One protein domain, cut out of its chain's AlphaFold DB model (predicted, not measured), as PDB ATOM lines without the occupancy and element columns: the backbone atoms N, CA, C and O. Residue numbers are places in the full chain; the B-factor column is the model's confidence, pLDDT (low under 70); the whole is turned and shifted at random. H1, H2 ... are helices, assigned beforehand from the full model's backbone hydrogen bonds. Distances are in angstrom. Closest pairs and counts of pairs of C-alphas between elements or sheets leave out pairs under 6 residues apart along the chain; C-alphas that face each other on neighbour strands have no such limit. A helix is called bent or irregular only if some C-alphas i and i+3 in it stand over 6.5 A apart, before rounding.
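This is residues 296 to 362 of the 439 residues of an uncharacterized protein of Diversispora epigaea (UniProt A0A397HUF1). Three helices, H1, H2 and H3, stand round a small middle with their centres in a triangle, and a long loop, residues 322 to 342, swings out past the last residue of H2 and folds back to the first residue of H3. H1 and H2 make a V whose corner is the tight link between them, and H3 meets H2 with its last residues, 352 to 357, at a steep tilt of 64 degrees, with few contacts among the three helices. The printed part has 67 residues with three named helices, in the order H1, H2, H3, and no named strand; the class is all helix, with 39 of the 67 residues in the helices. The whole is compact, with a radius of gyration of the C-alphas of 11.2 A, and its C-alphas span 31 by 23 by 20 A along the three main axes.

Start at the first printed residue with H1, residues 296 to 306, and pass over the tight link of 2 residues into H2, residues 309 to 321. H1 and H2 are close but not clearly touching: look at Lys 304 and Ile 312, whose C-alphas are the closest of the two helices at 6.5 A. Their lines stand at a steep tilt of 43 degrees, and they run opposite ways. Next follow the long link of 21 residues, 322 to 342, to H3, residues 343 to 357. H3 touches H2 with residues 352 to 357 alone, and H2 touches H3 with residues 315 to 319 alone. Here the closest C-alphas are those of Arg 318 and Val 356, 5.6 A apart, and the two helices run opposite ways at a steep tilt of 64 degrees. Go back to H1 and compare it with H3: they are close but not clearly touching, with 2 pairs of C-alphas within 8 A, the closest being those of His 297 and Phe 346 at 7.4 A. H1 and H3 run the same way at a tilt of 38 degrees, only just steep. Centre to centre, H1 is 13.9 A from H2 and 12.3 A from H3, and H2 is 14.1 A from H3. In the backbone of H1 every O i to N i+4 pair is within hydrogen-bond range, while H2 has 8 of 9 such pairs within range and H3 has 8 of 11.

Find C-alpha 296 at (21.623, 29.098, -30.277); from there H1 runs 15.1 A to C-alpha 306. After a link of 2 residues, H2 begins at C-alpha 309 at (11.202, 15.814, -43.982), and it runs 18.5 A to C-alpha 321. H3, the longest helix with 15 residues, runs 20.2 A from C-alpha 343 to C-alpha 357 at (10.550, 29.281, -38.985). H3 is irregular: C-alphas 351 and 354 are 7.5 A apart, and its line is a rough one.

Look for the two C-alphas farthest apart at Ser 308, in the link from H1 to H2, and Pro 326, in the link from H2 to H3: they are 32.2 A apart. The first and last printed C-alphas, those of Tyr 296 and Asn 362, are 19.2 A apart. The link from H2 to H3 is long and has no named element; its C-alphas lie 6 to 18 A from the mean of the C-alphas. The printed part has no cut. Read the B-factor column for the model's confidence: the mean pLDDT of the printed part is 84.2, and residue 362 is the one printed residue under 70.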
ATOM      1  N   TYR A 296      22.273  28.839 -28.991       83.69
ATOM      2  CA  TYR A 296      21.623  29.098 -30.277       83.69
ATOM      3  C   TYR A 296      21.910  28.010 -31.314       83.69
ATOM      4  O   TYR A 296      21.016  27.605 -32.060       83.69
ATOM      5  N   HIS A 297      23.140  27.484 -31.325       83.00
ATOM      6  CA  HIS A 297      23.484  26.319 -32.132       83.00
ATOM      7  C   HIS A 297      22.539  25.149 -31.827       83.00
ATOM      8  O   HIS A 297      21.920  24.609 -32.744       83.00
ATOM      9  N   TYR A 298      22.349  24.823 -30.544       79.69
ATOM     10  CA  TYR A 298      21.422  23.767 -30.140       79.69
ATOM     11  C   TYR A 298      19.968  24.084 -30.491       79.69
ATOM     12  O   TYR A 298      19.253  23.192 -30.935       79.69
ATOM     13  N   GLN A 299      19.519  25.336 -30.363       82.81
ATOM     14  CA  GLN A 299      18.172  25.732 -30.784       82.81
ATOM     15  C   GLN A 299      17.927  25.442 -32.273       82.81
ATOM     16  O   GLN A 299      16.860  24.933 -32.633       82.81
ATOM     17  N   ILE A 300      18.913  25.705 -33.136       85.88
ATOM     18  CA  ILE A 300      18.840  25.370 -34.562       85.88
ATOM     19  C   ILE A 300      18.818  23.851 -34.772       85.88
ATOM     20  O   ILE A 300      17.983  23.367 -35.537       85.88
ATOM     21  N   GLU A 301      19.689  23.092 -34.103       82.19
ATOM     22  CA  GLU A 301      19.719  21.626 -34.238       82.19
ATOM     23  C   GLU A 301      18.408  20.979 -33.763       82.19
ATOM     24  O   GLU A 301      17.801  20.214 -34.511       82.19
ATOM     25  N   PHE A 302      17.877  21.378 -32.604       82.31
ATOM     26  CA  PHE A 302      16.570  20.911 -32.129       82.31
ATOM     27  C   PHE A 302      15.436  21.295 -33.078       82.31
ATOM     28  O   PHE A 302      14.509  20.518 -33.286       82.31
ATOM     29  N   THR A 303      15.513  22.475 -33.698       83.88
ATOM     30  CA  THR A 303      14.539  22.869 -34.720       83.88
ATOM     31  C   THR A 303      14.600  21.920 -35.916       83.88
ATOM     32  O   THR A 303      13.557  21.474 -36.384       83.88
ATOM     33  N   LYS A 304      15.795  21.554 -36.397       84.81
ATOM     34  CA  LYS A 304      15.945  20.586 -37.496       84.81
ATOM     35  C   LYS A 304      15.381  19.212 -37.128       84.81
ATOM     36  O   LYS A 304      14.728  18.602 -37.970       84.81
ATOM     37  N   GLU A 305      15.603  18.748 -35.899       83.69
ATOM     38  CA  GLU A 305      15.082  17.466 -35.402       83.69
ATOM     39  C   GLU A 305      13.555  17.457 -35.241       83.69
ATOM     40  O   GLU A 305      12.908  16.443 -35.504       83.69
ATOM     41  N   LEU A 306      12.970  18.590 -34.840       84.19
ATOM     42  CA  LEU A 306      11.528  18.737 -34.651       84.19
ATOM     43  C   LEU A 306      10.758  18.744 -35.987       84.19
ATOM     44  O   LEU A 306       9.596  18.341 -36.050       84.19
ATOM     45  N   LEU A 307      11.383  19.219 -37.067       83.19
ATOM     46  CA  LEU A 307      10.735  19.366 -38.367       83.19
ATOM     47  C   LEU A 307      10.635  18.034 -39.130       83.19
ATOM     48  O   LEU A 307      11.583  17.262 -39.247       83.19
ATOM     49  N   SER A 308       9.485  17.800 -39.766       83.50
ATOM     50  CA  SER A 308       9.320  16.684 -40.706       83.50
ATOM     51  C   SER A 308      10.189  16.855 -41.963       83.50
ATOM     52  O   SER A 308      10.589  17.966 -42.316       83.50
ATOM     53  N   LYS A 309      10.415  15.773 -42.727       81.69
ATOM     54  CA  LYS A 309      11.202  15.814 -43.982       81.69
ATOM     55  C   LYS A 309      10.699  16.838 -45.014       81.69
ATOM     56  O   LYS A 309      11.496  17.407 -45.751       81.69
ATOM     57  N   SER A 310       9.390  17.081 -45.107       79.69
ATOM     58  CA  SER A 310       8.862  18.122 -46.003       79.69
ATOM     59  C   SER A 310       9.142  19.527 -45.460       79.69
ATOM     60  O   SER A 310       9.503  20.430 -46.216       79.69
ATOM     61  N   SER A 311       9.037  19.699 -44.143       85.75
ATOM     62  CA  SER A 311       9.234  20.979 -43.463       85.75
ATOM     63  C   SER A 311      10.706  21.387 -43.407       85.75
ATOM     64  O   SER A 311      11.003  22.568 -43.557       85.75
ATOM     65  N   ILE A 312      11.639  20.435 -43.299       88.94
ATOM     66  CA  ILE A 312      13.080  20.726 -43.341       88.94
ATOM     67  C   ILE A 312      13.541  21.171 -44.739       88.94
ATOM     68  O   ILE A 312      14.385  22.056 -44.865       88.94
ATOM     69  N   ASN A 313      12.941  20.641 -45.811       89.75
ATOM     70  CA  ASN A 313      13.195  21.138 -47.168       89.75
ATOM     71  C   ASN A 313      12.677  22.575 -47.325       89.75
ATOM     72  O   ASN A 313      13.368  23.422 -47.886       89.75
ATOM     73  N   LYS A 314      11.485  22.871 -46.781       90.69
ATOM     74  CA  LYS A 314      10.914  24.229 -46.758       90.69
ATOM     75  C   LYS A 314      11.777  25.192 -45.930       90.69
ATOM     76  O   LYS A 314      12.007  26.309 -46.379       90.69
ATOM     77  N   PHE A 315      12.290  24.755 -44.779       91.00
ATOM     78  CA  PHE A 315      13.234  25.495 -43.935       91.00
ATOM     79  C   PHE A 315      14.496  25.889 -44.711       91.00
ATOM     80  O   PHE A 315      14.810  27.070 -44.823       91.00
ATOM     81  N   ASN A 316      15.181  24.913 -45.318       91.69
ATOM     82  CA  ASN A 316      16.406  25.171 -46.078       91.69
ATOM     83  C   ASN A 316      16.150  26.058 -47.302       91.69
ATOM     84  O   ASN A 316      16.942  26.954 -47.582       91.69
ATOM     85  N   ARG A 317      15.021  25.852 -47.994       91.31
ATOM     86  CA  ARG A 317      14.624  26.701 -49.121       91.31
ATOM     87  C   ARG A 317      14.419  28.152 -48.687       91.31
ATOM     88  O   ARG A 317      14.954  29.042 -49.331       91.31
ATOM     89  N   ARG A 318      13.716  28.391 -47.577       92.00
ATOM     90  CA  ARG A 318      13.485  29.749 -47.057       92.00
ATOM     91  C   ARG A 318      14.775  30.463 -46.671       92.00
ATOM     92  O   ARG A 318      14.893  31.649 -46.932       92.00
ATOM     93  N   ILE A 319      15.742  29.745 -46.098       91.12
ATOM     94  CA  ILE A 319      17.076  30.295 -45.815       91.12
ATOM     95  C   ILE A 319      17.778  30.728 -47.110       91.12
ATOM     96  O   ILE A 319      18.363  31.807 -47.161       91.12
ATOM     97  N   ALA A 320      17.698  29.910 -48.161       90.19
ATOM     98  CA  ALA A 320      18.294  30.221 -49.459       90.19
ATOM     99  C   ALA A 320      17.576  31.365 -50.204       90.19
ATOM    100  O   ALA A 320      18.202  32.058 -51.003       90.19
ATOM    101  N   GLU A 321      16.278  31.556 -49.948       89.88
ATOM    102  CA  GLU A 321      15.434  32.608 -50.535       89.88
ATOM    103  C   GLU A 321      15.588  33.975 -49.845       89.88
ATOM    104  O   GLU A 321      15.067  34.965 -50.362       89.88
ATOM    105  N   ILE A 322      16.299  34.061 -48.709       88.25
ATOM    106  CA  ILE A 322      16.561  35.345 -48.049       88.25
ATOM    107  C   ILE A 322      17.275  36.296 -49.027       88.25
ATOM    108  O   ILE A 322      18.320  35.933 -49.583       88.25
ATOM    109  N   PRO A 323      16.747  37.518 -49.242       85.50
ATOM    110  CA  PRO A 323      17.376  38.495 -50.116       85.50
ATOM    111  C   PRO A 323      18.809  38.809 -49.690       85.50
ATOM    112  O   PRO A 323      19.134  38.877 -48.505       85.50
ATOM    113  N   ARG A 324      19.675  39.035 -50.678       83.94
ATOM    114  CA  ARG A 324      21.070  39.393 -50.414       83.94
ATOM    115  C   ARG A 324      21.138  40.760 -49.739       83.94
ATOM    116  O   ARG A 324      20.524  41.708 -50.220       83.94
ATOM    117  N   HIS A 325      21.944  40.856 -48.690       84.81
ATOM    118  CA  HIS A 325      22.257  42.107 -48.011       84.81
ATOM    119  C   HIS A 325      23.761  42.154 -47.696       84.81
ATOM    120  O   HIS A 325      24.297  41.125 -47.281       84.81
ATOM    121  N   PRO A 326      24.463  43.292 -47.872       78.31
ATOM    122  CA  PRO A 326      25.912  43.374 -47.655       78.31
ATOM    123  C   PRO A 326      26.371  42.942 -46.253       78.31
ATOM    124  O   PRO A 326      27.415  42.315 -46.115       78.31
ATOM    125  N   SER A 327      25.570  43.223 -45.222       79.19
ATOM    126  CA  SER A 327      25.860  42.877 -43.819       79.19
ATOM    127  C   SER A 327      25.257  41.541 -43.350       79.19
ATOM    128  O   SER A 327      25.075  41.332 -42.146       79.19
ATOM    129  N   LEU A 328      24.902  40.654 -44.288       82.06
ATOM    130  CA  LEU A 328      24.317  39.348 -43.991       82.06
ATOM    131  C   LEU A 328      24.982  38.238 -44.812       82.06
ATOM    132  O   LEU A 328      25.026  38.283 -46.045       82.06
ATOM    133  N   LYS A 329      25.426  37.176 -44.138       84.38
ATOM    134  CA  LYS A 329      25.866  35.951 -44.802       84.38
ATOM    135  C   LYS A 329      24.729  35.303 -45.600       84.38
ATOM    136  O   LYS A 329      23.633  35.068 -45.099       84.38
ATOM    137  N   ILE A 330      25.032  34.928 -46.842       81.50
ATOM    138  CA  ILE A 330      24.115  34.186 -47.714       81.50
ATOM    139  C   ILE A 330      24.347  32.680 -47.549       81.50
ATOM    140  O   ILE A 330      25.456  32.186 -47.760       81.50
ATOM    141  N   PHE A 331      23.273  31.943 -47.272       85.12
ATOM    142  CA  PHE A 331      23.272  30.487 -47.119       85.12
ATOM    143  C   PHE A 331      22.510  29.827 -48.280       85.12
ATOM    144  O   PHE A 331      21.432  29.263 -48.110       85.12
ATOM    145  N   ALA A 332      23.070  29.908 -49.491       79.62
ATOM    146  CA  ALA A 332      22.387  29.521 -50.736       79.62
ATOM    147  C   ALA A 332      21.954  28.038 -50.809       79.62
ATOM    148  O   ALA A 332      21.057  27.701 -51.575       79.62
ATOM    149  N   GLY A 333      22.578  27.153 -50.025       80.81
ATOM    150  CA  GLY A 333      22.209  25.734 -49.909       80.81
ATOM    151  C   GLY A 333      21.364  25.397 -48.674       80.81
ATOM    152  O   GLY A 333      21.188  24.221 -48.360       80.81
ATOM    153  N   GLY A 334      20.889  26.403 -47.933       85.38
ATOM    154  CA  GLY A 334      20.365  26.213 -46.582       85.38
ATOM    155  C   GLY A 334      21.462  25.806 -45.590       85.38
ATOM    156  O   GLY A 334      22.647  26.060 -45.809       85.38
ATOM    157  N   LEU A 335      21.071  25.159 -44.490       85.62
ATOM    158  CA  LEU A 335      21.989  24.709 -43.432       85.62
ATOM    159  C   LEU A 335      22.379  23.231 -43.545       85.62
ATOM    160  O   LEU A 335      23.181  22.748 -42.749       85.62
ATOM    161  N   GLN A 336      21.812  22.493 -44.501       77.44
ATOM    162  CA  GLN A 336      21.958  21.037 -44.576       77.44
ATOM    163  C   GLN A 336      23.389  20.577 -44.903       77.44
ATOM    164  O   GLN A 336      23.806  19.517 -44.447       77.44
ATOM    165  N   SER A 337      24.146  21.359 -45.678       70.00
ATOM    166  CA  SER A 337      25.513  21.024 -46.101       70.00
ATOM    167  C   SER A 337      26.607  21.697 -45.267       70.00
ATOM    168  O   SER A 337      27.787  21.559 -45.582       70.00
ATOM    169  N   ILE A 338      26.241  22.464 -44.236       77.69
ATOM    170  CA  ILE A 338      27.199  23.250 -43.457       77.69
ATOM    171  C   ILE A 338      27.654  22.433 -42.254       77.69
ATOM    172  O   ILE A 338      26.882  22.176 -41.337       77.69
ATOM    173  N   ALA A 339      28.926  22.032 -42.262       72.44
ATOM    174  CA  ALA A 339      29.500  21.217 -41.195       72.44
ATOM    175  C   ALA A 339      29.726  22.005 -39.895       72.44
ATOM    176  O   ALA A 339      29.593  21.449 -38.808       72.44
ATOM    177  N   ARG A 340      30.106  23.286 -40.000       79.44
ATOM    178  CA  ARG A 340      30.342  24.191 -38.868       79.44
ATOM    179  C   ARG A 340      30.008  25.620 -39.266       79.44
ATOM    180  O   ARG A 340      30.340  26.031 -40.373       79.44
ATOM    181  N   LEU A 341      29.385  26.344 -38.344       85.50
ATOM    182  CA  LEU A 341      29.094  27.770 -38.449       85.50
ATOM    183  C   LEU A 341      29.979  28.529 -37.459       85.50
ATOM    184  O   LEU A 341      30.250  28.050 -36.357       85.50
ATOM    185  N   THR A 342      30.431  29.706 -37.863       84.31
ATOM    186  CA  THR A 342      31.132  30.660 -36.999       84.31
ATOM    187  C   THR A 342      30.142  31.465 -36.154       84.31
ATOM    188  O   THR A 342      28.949  31.523 -36.457       84.31
ATOM    189  N   ALA A 343      30.630  32.137 -35.107       80.62
ATOM    190  CA  ALA A 343      29.797  32.996 -34.262       80.62
ATOM    191  C   ALA A 343      29.082  34.090 -35.073       80.62
ATOM    192  O   ALA A 343      27.876  34.276 -34.934       80.62
ATOM    193  N   ASN A 344      29.797  34.752 -35.988       82.81
ATOM    194  CA  ASN A 344      29.218  35.770 -36.869       82.81
ATOM    195  C   ASN A 344      28.111  35.198 -37.764       82.81
ATOM    196  O   ASN A 344      27.068  35.822 -37.925       82.81
ATOM    197  N   GLU A 345      28.295  33.986 -38.289       88.38
ATOM    198  CA  GLU A 345      27.265  33.317 -39.088       88.38
ATOM    199  C   GLU A 345      26.031  32.955 -38.250       88.38
ATOM    200  O   GLU A 345      24.910  33.089 -38.737       88.38
ATOM    201  N   PHE A 346      26.194  32.570 -36.979       86.62
ATOM    202  CA  PHE A 346      25.059  32.395 -36.068       86.62
ATOM    203  C   PHE A 346      24.331  33.706 -35.776       86.62
ATOM    204  O   PHE A 346      23.101  33.718 -35.778       86.62
ATOM    205  N   ARG A 347      25.052  34.816 -35.577       85.38
ATOM    206  CA  ARG A 347      24.436  36.143 -35.407       85.38
ATOM    207  C   ARG A 347      23.642  36.554 -36.644       85.38
ATOM    208  O   ARG A 347      22.544  37.086 -36.515       85.38
ATOM    209  N   ASP A 348      24.154  36.266 -37.837       88.00
ATOM    210  CA  ASP A 348      23.417  36.484 -39.083       88.00
ATOM    211  C   ASP A 348      22.167  35.605 -39.168       88.00
ATOM    212  O   ASP A 348      21.099  36.088 -39.540       88.00
ATOM    213  N   LEU A 349      22.254  34.345 -38.734       89.62
ATOM    214  CA  LEU A 349      21.087  33.473 -38.628       89.62
ATOM    215  C   LEU A 349      20.049  34.008 -37.627       89.62
ATOM    216  O   LEU A 349      18.862  33.951 -37.930       89.62
ATOM    217  N   MET A 350      20.442  34.561 -36.473       87.44
ATOM    218  CA  MET A 350      19.502  35.169 -35.502       87.44
ATOM    219  C   MET A 350      18.642  36.271 -36.130       87.44
ATOM    220  O   MET A 350      17.442  36.349 -35.858       87.44
ATOM    221  N   LYS A 351      19.230  37.079 -37.025       87.12
ATOM    222  CA  LYS A 351      18.520  38.157 -37.733       87.12
ATOM    223  C   LYS A 351      17.403  37.625 -38.635       87.12
ATOM    224  O   LYS A 351      16.390  38.294 -38.804       87.12
ATOM    225  N   ILE A 352      17.580  36.438 -39.221       87.69
ATOM    226  CA  ILE A 352      16.669  35.911 -40.250       87.69
ATOM    227  C   ILE A 352      15.771  34.773 -39.770       87.69
ATOM    228  O   ILE A 352      14.747  34.499 -40.400       87.69
ATOM    229  N   MET A 353      16.122  34.098 -38.672       88.12
ATOM    230  CA  MET A 353      15.477  32.833 -38.334       88.12
ATOM    231  C   MET A 353      13.993  32.962 -38.003       88.12
ATOM    232  O   MET A 353      13.233  32.067 -38.358       88.12
ATOM    233  N   VAL A 354      13.555  34.075 -37.411       87.56
ATOM    234  CA  VAL A 354      12.130  34.310 -37.125       87.56
ATOM    235  C   VAL A 354      11.280  34.168 -38.397       87.56
ATOM    236  O   VAL A 354      10.261  33.483 -38.376       87.56
ATOM    237  N   PHE A 355      11.741  34.712 -39.528       87.69
ATOM    238  CA  PHE A 355      11.043  34.620 -40.818       87.69
ATOM    239  C   PHE A 355      11.120  33.221 -41.433       87.69
ATOM    240  O   PHE A 355      10.194  32.759 -42.100       87.69
ATOM    241  N   VAL A 356      12.237  32.530 -41.218       89.38
ATOM    242  CA  VAL A 356      12.447  31.189 -41.762       89.38
ATOM    243  C   VAL A 356      11.521  30.185 -41.080       89.38
ATOM    244  O   VAL A 356      10.909  29.378 -41.786       89.38
ATOM    245  N   VAL A 357      11.387  30.231 -39.746       86.19
ATOM    246  CA  VAL A 357      10.550  29.281 -38.985       86.19
ATOM    247  C   VAL A 357       9.062  29.609 -38.972       86.19
ATOM    248  O   VAL A 357       8.268  28.756 -38.572       86.19
ATOM    249  N   ASP A 358       8.673  30.799 -39.425       86.25
ATOM    250  CA  ASP A 358       7.285  31.255 -39.384       86.25
ATOM    251  C   ASP A 358       6.332  30.292 -40.113       86.25
ATOM    252  O   ASP A 358       6.521  29.966 -41.287       86.25
ATOM    253  N   ASP A 359       5.315  29.787 -39.420       83.88
ATOM    254  CA  ASP A 359       4.374  28.798 -39.969       83.88
ATOM    255  C   ASP A 359       5.061  27.543 -40.583       83.88
ATOM    256  O   ASP A 359       4.629  26.978 -41.596       83.88
ATOM    257  N   LEU A 360       6.201  27.108 -40.020       81.31
ATOM    258  CA  LEU A 360       6.808  25.811 -40.368       81.31
ATOM    259  C   LEU A 360       6.266  24.646 -39.546       81.31
ATOM    260  O   LEU A 360       6.314  23.513 -40.023       81.31
ATOM    261  N   HIS A 361       5.786  24.900 -38.328       70.94
ATOM    262  CA  HIS A 361       5.281  23.844 -37.458       70.94
ATOM    263  C   HIS A 361       4.075  24.273 -36.619       70.94
ATOM    264  O   HIS A 361       2.949  23.906 -36.944       70.94
ATOM    265  N   ASN A 362       4.293  24.986 -35.517       69.88
ATOM    266  CA  ASN A 362       3.254  25.602 -34.698       69.88
ATOM    267  C   ASN A 362       3.626  27.069 -34.443       69.88
ATOM    268  O   ASN A 362       4.773  27.472 -34.651       69.88
TER     269      ASN A 362